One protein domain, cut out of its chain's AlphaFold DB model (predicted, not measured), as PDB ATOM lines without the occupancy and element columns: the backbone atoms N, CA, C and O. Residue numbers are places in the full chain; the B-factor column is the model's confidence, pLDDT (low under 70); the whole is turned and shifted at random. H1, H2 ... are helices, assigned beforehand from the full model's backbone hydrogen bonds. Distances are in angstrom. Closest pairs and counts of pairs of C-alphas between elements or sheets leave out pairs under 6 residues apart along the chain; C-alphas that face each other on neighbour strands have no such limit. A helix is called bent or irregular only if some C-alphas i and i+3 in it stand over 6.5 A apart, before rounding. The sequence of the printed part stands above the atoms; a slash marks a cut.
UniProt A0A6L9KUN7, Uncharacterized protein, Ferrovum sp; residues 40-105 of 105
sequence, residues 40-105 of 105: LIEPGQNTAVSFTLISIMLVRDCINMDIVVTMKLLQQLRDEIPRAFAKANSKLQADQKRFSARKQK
ATOM      1  N   LEU A  40     158.108 121.650 105.270       93.88
ATOM      2  CA  LEU A  40     157.020 121.736 106.250       93.88
ATOM      3  C   LEU A  40     155.622 121.409 105.702       93.88
ATOM      4  O   LEU A  40     154.694 121.284 106.498       93.88
ATOM      5  N   ILE A  41     155.447 121.274 104.382       94.56
ATOM      6  CA  ILE A  41     154.121 121.091 103.770       94.56
ATOM      7  C   ILE A  41     153.440 119.840 104.327       94.56
ATOM      8  O   ILE A  41     152.381 119.922 104.946       94.56
ATOM      9  N   GLU A  42     154.048 118.683 104.124       92.94
ATOM     10  CA  GLU A  42     153.486 117.392 104.487       92.94
ATOM     11  C   GLU A  42     153.372 117.189 106.006       92.94
ATOM     12  O   GLU A  42     152.294 116.794 106.460       92.94
ATOM     13  N   PRO A  43     154.392 117.486 106.845       94.25
ATOM     14  CA  PRO A  43     154.213 117.399 108.292       94.25
ATOM     15  C   PRO A  43     153.172 118.392 108.809       94.25
ATOM     16  O   PRO A  43     152.425 118.047 109.723       94.25
ATOM     17  N   GLY A  44     153.078 119.591 108.231       94.69
ATOM     18  CA  GLY A  44     152.081 120.591 108.606       94.69
ATOM     19  C   GLY A  44     150.651 120.128 108.329       94.69
ATOM     20  O   GLY A  44     149.792 120.209 109.207       94.69
ATOM     21  N   GLN A  45     150.406 119.563 107.145       95.31
ATOM     22  CA  GLN A  45     149.106 118.986 106.783       95.31
ATOM     23  C   GLN A  45     148.743 117.784 107.664       95.31
ATOM     24  O   GLN A  45     147.638 117.719 108.202       95.31
ATOM     25  N   ASN A  46     149.686 116.863 107.879       95.00
ATOM     26  CA  ASN A  46     149.458 115.689 108.724       95.00
ATOM     27  C   ASN A  46     149.201 116.073 110.187       95.00
ATOM     28  O   ASN A  46     148.384 115.441 110.861       95.00
ATOM     29  N   THR A  47     149.864 117.128 110.671       95.88
ATOM     30  CA  THR A  47     149.625 117.693 112.004       95.88
ATOM     31  C   THR A  47     148.217 118.257 112.101       95.88
ATOM     32  O   THR A  47     147.522 117.938 113.057       95.88
ATOM     33  N   ALA A  48     147.760 119.023 111.104       96.81
ATOM     34  CA  ALA A  48     146.399 119.554 111.082       96.81
ATOM     35  C   ALA A  48     145.351 118.437 111.183       96.81
ATOM     36  O   ALA A  48     144.458 118.503 112.021       96.81
ATOM     37  N   VAL A  49     145.500 117.376 110.382       96.62
ATOM     38  CA  VAL A  49     144.592 116.219 110.414       96.62
ATOM     39  C   VAL A  49     144.613 115.535 111.779       96.62
ATOM     40  O   VAL A  49     143.559 115.331 112.381       96.62
ATOM     41  N   SER A  50     145.805 115.200 112.276       96.50
ATOM     42  CA  SER A  50     145.959 114.460 113.533       96.50
ATOM     43  C   SER A  50     145.429 115.261 114.717       96.50
ATOM     44  O   SER A  50     144.705 114.725 115.550       96.50
ATOM     45  N   PHE A  51     145.732 116.558 114.759       96.19
ATOM     46  CA  PHE A  51     145.273 117.464 115.803       96.19
ATOM     47  C   PHE A  51     143.747 117.564 115.819       96.19
ATOM     48  O   PHE A  51     143.141 117.335 116.860       96.19
ATOM     49  N   THR A  52     143.112 117.793 114.663       96.62
ATOM     50  CA  THR A  52     141.647 117.836 114.569       96.62
ATOM     51  C   THR A  52     140.998 116.545 115.065       96.62
ATOM     52  O   THR A  52     140.029 116.604 115.817       96.62
ATOM     53  N   LEU A  53     141.522 115.378 114.675       95.31
ATOM     54  CA  LEU A  53     140.966 114.089 115.095       95.31
ATOM     55  C   LEU A  53     141.114 113.859 116.603       95.31
ATOM     56  O   LEU A  53     140.140 113.482 117.252       95.31
ATOM     57  N   ILE A  54     142.298 114.127 117.161       95.88
ATOM     58  CA  ILE A  54     142.555 113.990 118.601       95.88
ATOM     59  C   ILE A  54     141.629 114.919 119.393       95.88
ATOM     60  O   ILE A  54     140.990 114.476 120.344       95.88
ATOM     61  N   SER A  55     141.497 116.183 118.979       94.31
ATOM     62  CA  SER A  55     140.615 117.144 119.645       94.31
ATOM     63  C   SER A  55     139.154 116.694 119.644       94.31
ATOM     64  O   SER A  55     138.506 116.772 120.683       94.31
ATOM     65  N   ILE A  56     138.647 116.177 118.518       91.19
ATOM     66  CA  ILE A  56     137.272 115.658 118.427       91.19
ATOM     67  C   ILE A  56     137.072 114.457 119.361       91.19
ATOM     68  O   ILE A  56     136.034 114.357 120.015       91.19
ATOM     69  N   MET A  57     138.051 113.552 119.452       91.81
ATOM     70  CA  MET A  57     137.954 112.379 120.328       91.81
ATOM     71  C   MET A  57     137.930 112.746 121.816       91.81
ATOM     72  O   MET A  57     137.227 112.092 122.582       91.81
ATOM     73  N   LEU A  58     138.649 113.796 122.221       91.94
ATOM     74  CA  LEU A  58     138.737 114.218 123.623       91.94
ATOM     75  C   LEU A  58     137.441 114.826 124.178       91.94
ATOM     76  O   LEU A  58     137.235 114.805 125.386       91.94
ATOM     77  N   VAL A  59     136.569 115.372 123.327       90.00
ATOM     78  CA  VAL A  59     135.365 116.111 123.764       90.00
ATOM     79  C   VAL A  59     134.071 115.294 123.693       90.00
ATOM     80  O   VAL A  59     132.990 115.835 123.923       90.00
ATOM     81  N   ARG A  60     134.163 113.998 123.367       78.12
ATOM     82  CA  ARG A  60     133.007 113.139 123.061       78.12
ATOM     83  C   ARG A  60     131.977 113.053 124.193       78.12
ATOM     84  O   ARG A  60     130.784 113.012 123.904       78.12
ATOM     85  N   ASP A  61     132.422 113.066 125.445       84.75
ATOM     86  CA  ASP A  61     131.545 112.860 126.609       84.75
ATOM     87  C   ASP A  61     130.953 114.167 127.168       84.75
ATOM     88  O   ASP A  61     130.106 114.135 128.057       84.75
ATOM     89  N   CYS A  62     131.349 115.322 126.620       83.88
ATOM     90  CA  CYS A  62     130.935 116.649 127.092       83.88
ATOM     91  C   CYS A  62     130.232 117.479 126.006       83.88
ATOM     92  O   CYS A  62     130.238 118.704 126.081       83.88
ATOM     93  N   ILE A  63     129.658 116.850 124.973       89.69
ATOM     94  CA  ILE A  63     129.135 117.554 123.791       89.69
ATOM     95  C   ILE A  63     128.031 118.555 124.171       89.69
ATOM     96  O   ILE A  63     126.973 118.193 124.679       89.69
ATOM     97  N   ASN A  64     128.264 119.818 123.824       94.12
ATOM     98  CA  ASN A  64     127.282 120.896 123.818       94.12
ATOM     99  C   ASN A  64     127.426 121.716 122.522       94.12
ATOM    100  O   ASN A  64     128.304 121.446 121.697       94.12
ATOM    101  N   MET A  65     126.563 122.715 122.330       95.38
ATOM    102  CA  MET A  65     126.558 123.510 121.100       95.38
ATOM    103  C   MET A  65     127.891 124.232 120.853       95.38
ATOM    104  O   MET A  65     128.396 124.215 119.730       95.38
ATOM    105  N   ASP A  66     128.506 124.792 121.894       95.25
ATOM    106  CA  ASP A  66     129.784 125.506 121.781       95.25
ATOM    107  C   ASP A  66     130.914 124.571 121.338       95.25
ATOM    108  O   ASP A  66     131.740 124.928 120.494       95.25
ATOM    109  N   ILE A  67     130.922 123.336 121.842       94.69
ATOM    110  CA  ILE A  67     131.872 122.301 121.431       94.69
ATOM    111  C   ILE A  67     131.641 121.916 119.972       94.69
ATOM    112  O   ILE A  67     132.608 121.814 119.216       94.69
ATOM    113  N   VAL A  68     130.390 121.756 119.536       94.31
ATOM    114  CA  VAL A  68     130.073 121.451 118.130       94.31
ATOM    115  C   VAL A  68     130.572 122.562 117.204       94.31
ATOM    116  O   VAL A  68     131.239 122.276 116.206       94.31
ATOM    117  N   VAL A  69     130.312 123.828 117.547       96.44
ATOM    118  CA  VAL A  69     130.803 124.989 116.789       96.44
ATOM    119  C   VAL A  69     132.331 125.011 116.766       96.44
ATOM    120  O   VAL A  69     132.929 125.154 115.699       96.44
ATOM    121  N   THR A  70     132.980 124.785 117.909       95.50
ATOM    122  CA  THR A  70     134.447 124.739 118.019       95.50
ATOM    123  C   THR A  70     135.048 123.641 117.140       95.50
ATOM    124  O   THR A  70     136.001 123.890 116.400       95.50
ATOM    125  N   MET A  71     134.474 122.435 117.149       95.12
ATOM    126  CA  MET A  71     134.932 121.335 116.295       95.12
ATOM    127  C   MET A  71     134.730 121.645 114.810       95.12
ATOM    128  O   MET A  71     135.571 121.282 113.986       95.12
ATOM    129  N   LYS A  72     133.655 122.358 114.454       95.88
ATOM    130  CA  LYS A  72     133.428 122.800 113.075       95.88
ATOM    131  C   LYS A  72     134.474 123.818 112.623       95.88
ATOM    132  O   LYS A  72     135.017 123.662 111.530       95.88
ATOM    133  N   LEU A  73     134.799 124.797 113.467       97.12
ATOM    134  CA  LEU A  73     135.876 125.759 113.207       97.12
ATOM    135  C   LEU A  73     137.222 125.047 113.035       97.12
ATOM    136  O   LEU A  73     137.967 125.341 112.103       97.12
ATOM    137  N   LEU A  74     137.512 124.056 113.882       96.69
ATOM    138  CA  LEU A  74     138.749 123.284 113.796       96.69
ATOM    139  C   LEU A  74     138.852 122.483 112.488       96.69
ATOM    140  O   LEU A  74     139.929 122.402 111.897       96.69
ATOM    141  N   GLN A  75     137.740 121.921 112.007       96.94
ATOM    142  CA  GLN A  75     137.680 121.263 110.698       96.94
ATOM    143  C   GLN A  75     137.894 122.249 109.544       96.94
ATOM    144  O   GLN A  75     138.633 121.935 108.614       96.94
ATOM    145  N   GLN A  76     137.291 123.440 109.603       98.00
ATOM    146  CA  GLN A  76     137.508 124.477 108.588       98.00
ATOM    147  C   GLN A  76     138.977 124.912 108.547       98.00
ATOM    148  O   GLN A  76     139.573 124.960 107.474       98.00
ATOM    149  N   LEU A  77     139.589 125.125 109.717       97.62
ATOM    150  CA  LEU A  77     141.008 125.453 109.825       97.62
ATOM    151  C   LEU A  77     141.892 124.353 109.220       97.62
ATOM    152  O   LEU A  77     142.792 124.647 108.432       97.62
ATOM    153  N   ARG A  78     141.614 123.080 109.529       97.69
ATOM    154  CA  ARG A  78     142.308 121.930 108.925       97.69
ATOM    155  C   ARG A  78     142.268 121.977 107.398       97.69
ATOM    156  O   ARG A  78     143.285 121.699 106.770       97.69
ATOM    157  N   ASP A  79     141.134 122.344 106.809       97.62
ATOM    158  CA  ASP A  79     140.950 122.376 105.352       97.62
ATOM    159  C   ASP A  79     141.635 123.587 104.685       97.62
ATOM    160  O   ASP A  79     141.921 123.575 103.484       97.62
ATOM    161  N   GLU A  80     141.937 124.639 105.449       98.12
ATOM    162  CA  GLU A  80     142.674 125.821 104.988       98.12
ATOM    163  C   GLU A  80     144.198 125.660 105.065       98.12
ATOM    164  O   GLU A  80     144.921 126.169 104.200       98.12
ATOM    165  N   ILE A  81     144.692 124.921 106.061       97.88
ATOM    166  CA  ILE A  81     146.125 124.727 106.322       97.88
ATOM    167  C   ILE A  81     146.917 124.239 105.088       97.88
ATOM    168  O   ILE A  81     147.968 124.830 104.809       97.88
ATOM    169  N   PRO A  82     146.464 123.245 104.290       96.88
ATOM    170  CA  PRO A  82     147.180 122.819 103.087       96.88
ATOM    171  C   PRO A  82     147.442 123.961 102.101       96.88
ATOM    172  O   PRO A  82     148.552 124.093 101.581       96.88
ATOM    173  N   ARG A  83     146.448 124.836 101.885       97.12
ATOM    174  CA  ARG A  83     146.581 125.997 100.991       97.12
ATOM    175  C   ARG A  83     147.577 127.013 101.546       97.12
ATOM    176  O   ARG A  83     148.383 127.553 100.786       97.12
ATOM    177  N   ALA A  84     147.556 127.250 102.857       97.44
ATOM    178  CA  ALA A  84     148.498 128.148 103.518       97.44
ATOM    179  C   ALA A  84     149.950 127.651 103.390       97.44
ATOM    180  O   ALA A  84     150.826 128.419 102.984       97.44
ATOM    181  N   PHE A  85     150.198 126.358 103.637       97.06
ATOM    182  CA  PHE A  85     151.523 125.756 103.458       97.06
ATOM    183  C   PHE A  85     151.981 125.762 101.999       97.06
ATOM    184  O   PHE A  85     153.133 126.099 101.733       97.06
ATOM    185  N   ALA A  86     151.093 125.456 101.049       96.12
ATOM    186  CA  ALA A  86     151.418 125.516  99.626       96.12
ATOM    187  C   ALA A  86     151.848 126.933  99.211       96.12
ATOM    188  O   ALA A  86     152.889 127.108  98.579       96.12
ATOM    189  N   LYS A  87     151.101 127.962  99.638       97.44
ATOM    190  CA  LYS A  87     151.445 129.369  99.387       97.44
ATOM    191  C   LYS A  87     152.794 129.747 100.004       97.44
ATOM    192  O   LYS A  87     153.606 130.393  99.339       97.44
ATOM    193  N   ALA A  88     153.042 129.348 101.252       96.50
ATOM    194  CA  ALA A  88     154.304 129.612 101.938       96.50
ATOM    195  C   ALA A  88     155.491 128.939 101.233       96.50
ATOM    196  O   ALA A  88     156.514 129.580 101.004       96.50
ATOM    197  N   ASN A  89     155.332 127.682 100.815       95.62
ATOM    198  CA  ASN A  89     156.362 126.950 100.089       95.62
ATOM    199  C   ASN A  89     156.650 127.559  98.711       95.62
ATOM    200  O   ASN A  89     157.812 127.712  98.350       95.62
ATOM    201  N   SER A  90     155.625 127.970  97.959       95.75
ATOM    202  CA  SER A  90     155.823 128.656  96.675       95.75
ATOM    203  C   SER A  90     156.618 129.954  96.839       95.75
ATOM    204  O   SER A  90     157.519 130.229  96.047       95.75
ATOM    205  N   LYS A  91     156.335 130.730  97.896       96.44
ATOM    206  CA  LYS A  91     157.116 131.928  98.232       96.44
ATOM    207  C   LYS A  91     158.565 131.572  98.569       96.44
ATOM    208  O   LYS A  91     159.477 132.176  98.015       96.44
ATOM    209  N   LEU A  92     158.771 130.557  99.407       94.44
ATOM    210  CA  LEU A  92     160.100 130.098  99.806       94.44
ATOM    211  C   LEU A  92     160.940 129.636  98.602       94.44
ATOM    212  O   LEU A  92     162.104 130.006  98.477       94.44
ATOM    213  N   GLN A  93     160.336 128.904  97.663       93.19
ATOM    214  CA  GLN A  93     160.996 128.496  96.421       93.19
ATOM    215  C   GLN A  93     161.349 129.689  95.522       93.19
ATOM    216  O   GLN A  93     162.416 129.701  94.907       93.19
ATOM    217  N   ALA A  94     160.472 130.693  95.425       94.38
ATOM    218  CA  ALA A  94     160.746 131.908  94.660       94.38
ATOM    219  C   ALA A  94     161.913 132.706  95.265       94.38
ATOM    220  O   ALA A  94     162.815 133.128  94.536       94.38
ATOM    221  N   ASP A  95     161.936 132.845  96.592       92.56
ATOM    222  CA  ASP A  95     163.023 133.498  97.317       92.56
ATOM    223  C   ASP A  95     164.347 132.744  97.102       92.56
ATOM    224  O   ASP A  95     165.340 133.356  96.705       92.56
ATOM    225  N   GLN A  96     164.354 131.411  97.229       90.56
ATOM    226  CA  GLN A  96     165.547 130.588  96.995       90.56
ATOM    227  C   GLN A  96     166.106 130.752  95.574       90.56
ATOM    228  O   GLN A  96     167.318 130.909  95.395       90.56
ATOM    229  N   LYS A  97     165.238 130.759  94.553       90.69
ATOM    230  CA  LYS A  97     165.644 131.007  93.158       90.69
ATOM    231  C   LYS A  97     166.288 132.386  93.004       90.69
ATOM    232  O   LYS A  97     167.334 132.509  92.369       90.69
ATOM    233  N   ARG A  98     165.705 133.419  93.625       91.31
ATOM    234  CA  ARG A  98     166.235 134.791  93.603       91.31
ATOM    235  C   ARG A  98     167.605 134.894  94.279       91.31
ATOM    236  O   ARG A  98     168.480 135.579  93.751       91.31
ATOM    237  N   PHE A  99     167.805 134.234  95.420       87.06
ATOM    238  CA  PHE A  99     169.101 134.199  96.106       87.06
ATOM    239  C   PHE A  99     170.159 133.440  95.300       87.06
ATOM    240  O   PHE A  99     171.269 133.939  95.128       87.06
ATOM    241  N   SER A 100     169.797 132.289  94.733       85.50
ATOM    242  CA  SER A 100     170.711 131.471  93.924       85.50
ATOM    243  C   SER A 100     171.193 132.220  92.675       85.50
ATOM    244  O   SER A 100     172.381 132.201  92.369       85.50
ATOM    245  N   ALA A 101     170.306 132.964  92.002       86.69
ATOM    246  CA  ALA A 101     170.661 133.788  90.842       86.69
ATOM    247  C   ALA A 101     171.583 134.973  91.188       86.69
ATOM    248  O   ALA A 101     172.366 135.410  90.348       86.69
ATOM    249  N   ARG A 102     171.501 135.510  92.414       83.56
ATOM    250  CA  ARG A 102     172.408 136.569  92.890       83.56
ATOM    251  C   ARG A 102     173.810 136.048  93.185       83.56
ATOM    252  O   ARG A 102     174.759 136.774  92.950       83.56
ATOM    253  N   LYS A 103     173.929 134.817  93.684       76.56
ATOM    254  CA  LYS A 103     175.209 134.175  94.028       76.56
ATOM    255  C   LYS A 103     176.034 133.771  92.793       76.56
ATOM    256  O   LYS A 103     177.219 133.510  92.924       76.56
ATOM    257  N   GLN A 104     175.399 133.678  91.621       68.31
ATOM    258  CA  GLN A 104     176.039 133.337  90.342       68.31
ATOM    259  C   GLN A 104     176.541 134.559  89.547       68.31
ATOM    260  O   GLN A 104     177.137 134.373  88.489       68.31
ATOM    261  N   LYS A 105     176.275 135.785  90.018       54.00
ATOM    262  CA  LYS A 105     176.819 137.033  89.464       54.00
ATOM    263  C   LYS A 105     177.998 137.505  90.298       54.00
ATOM    264  O   LYS A 105     178.910 138.096  89.688       54.00
TER     265      LYS A 105
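Overview. This is residues 40 to 105 of the 105 residues of an uncharacterized protein of Ferrovum sp (UniProt A0A6L9KUN7). A long helical hairpin with unequal legs: H1 runs side by side with the first part of the much longer, bent H2, and residues 90 to 105 stick out beyond it as a free tail. The printed part has 66 residues with two named helices, H1 then H2, and no named strand; the class is all helix. It is an extended rod, radius of gyration of the C-alphas 18.1 A, spanning 63 by 16 by 10 A.

Arrangement. H1, residues 41 to 58, and H2, residues 65 to 103, are joined by a short link. H2 was assigned as one helix by its hydrogen bonds but is bent, C-alphas 79 and 82 being 6.6 A apart; its arms H2a, residues 65 to 79, and H2b, residues 82 to 103, stand at a shallow tilt of 33 degrees, only just short of steep. H1 and H2a form a hairpin and touch, opposite ways at a shallow tilt of 15 degrees; their closest C-alphas, of Ala 48 and Arg 78, are 5.2 A apart. H1, with residues 41 to 45 alone, touches residues 82 to 89 of H2b, opposite ways at a shallow tilt of 24 degrees; the closest C-alphas, of Ile 41 and Phe 85, are 5.3 A apart. In H1, H2a and H2b every O i to N i+4 pair is within hydrogen-bond range.

Along the chain. H1 begins at C-alpha 41 (154.121, 121.091, 103.770) and is 26.0 A long. H2a is 21.4 A long; H2b, 31.6 A, ends at C-alpha 103 (175.209, 134.175, 94.028).

Size, cuts and confidence. The C-alphas farthest apart, of Asp 61 and Lys 105, are 63.4 A apart. The printed part has no cut. Residues 60 to 66 also stand free. Residues 104 to 105 have pLDDT under 70.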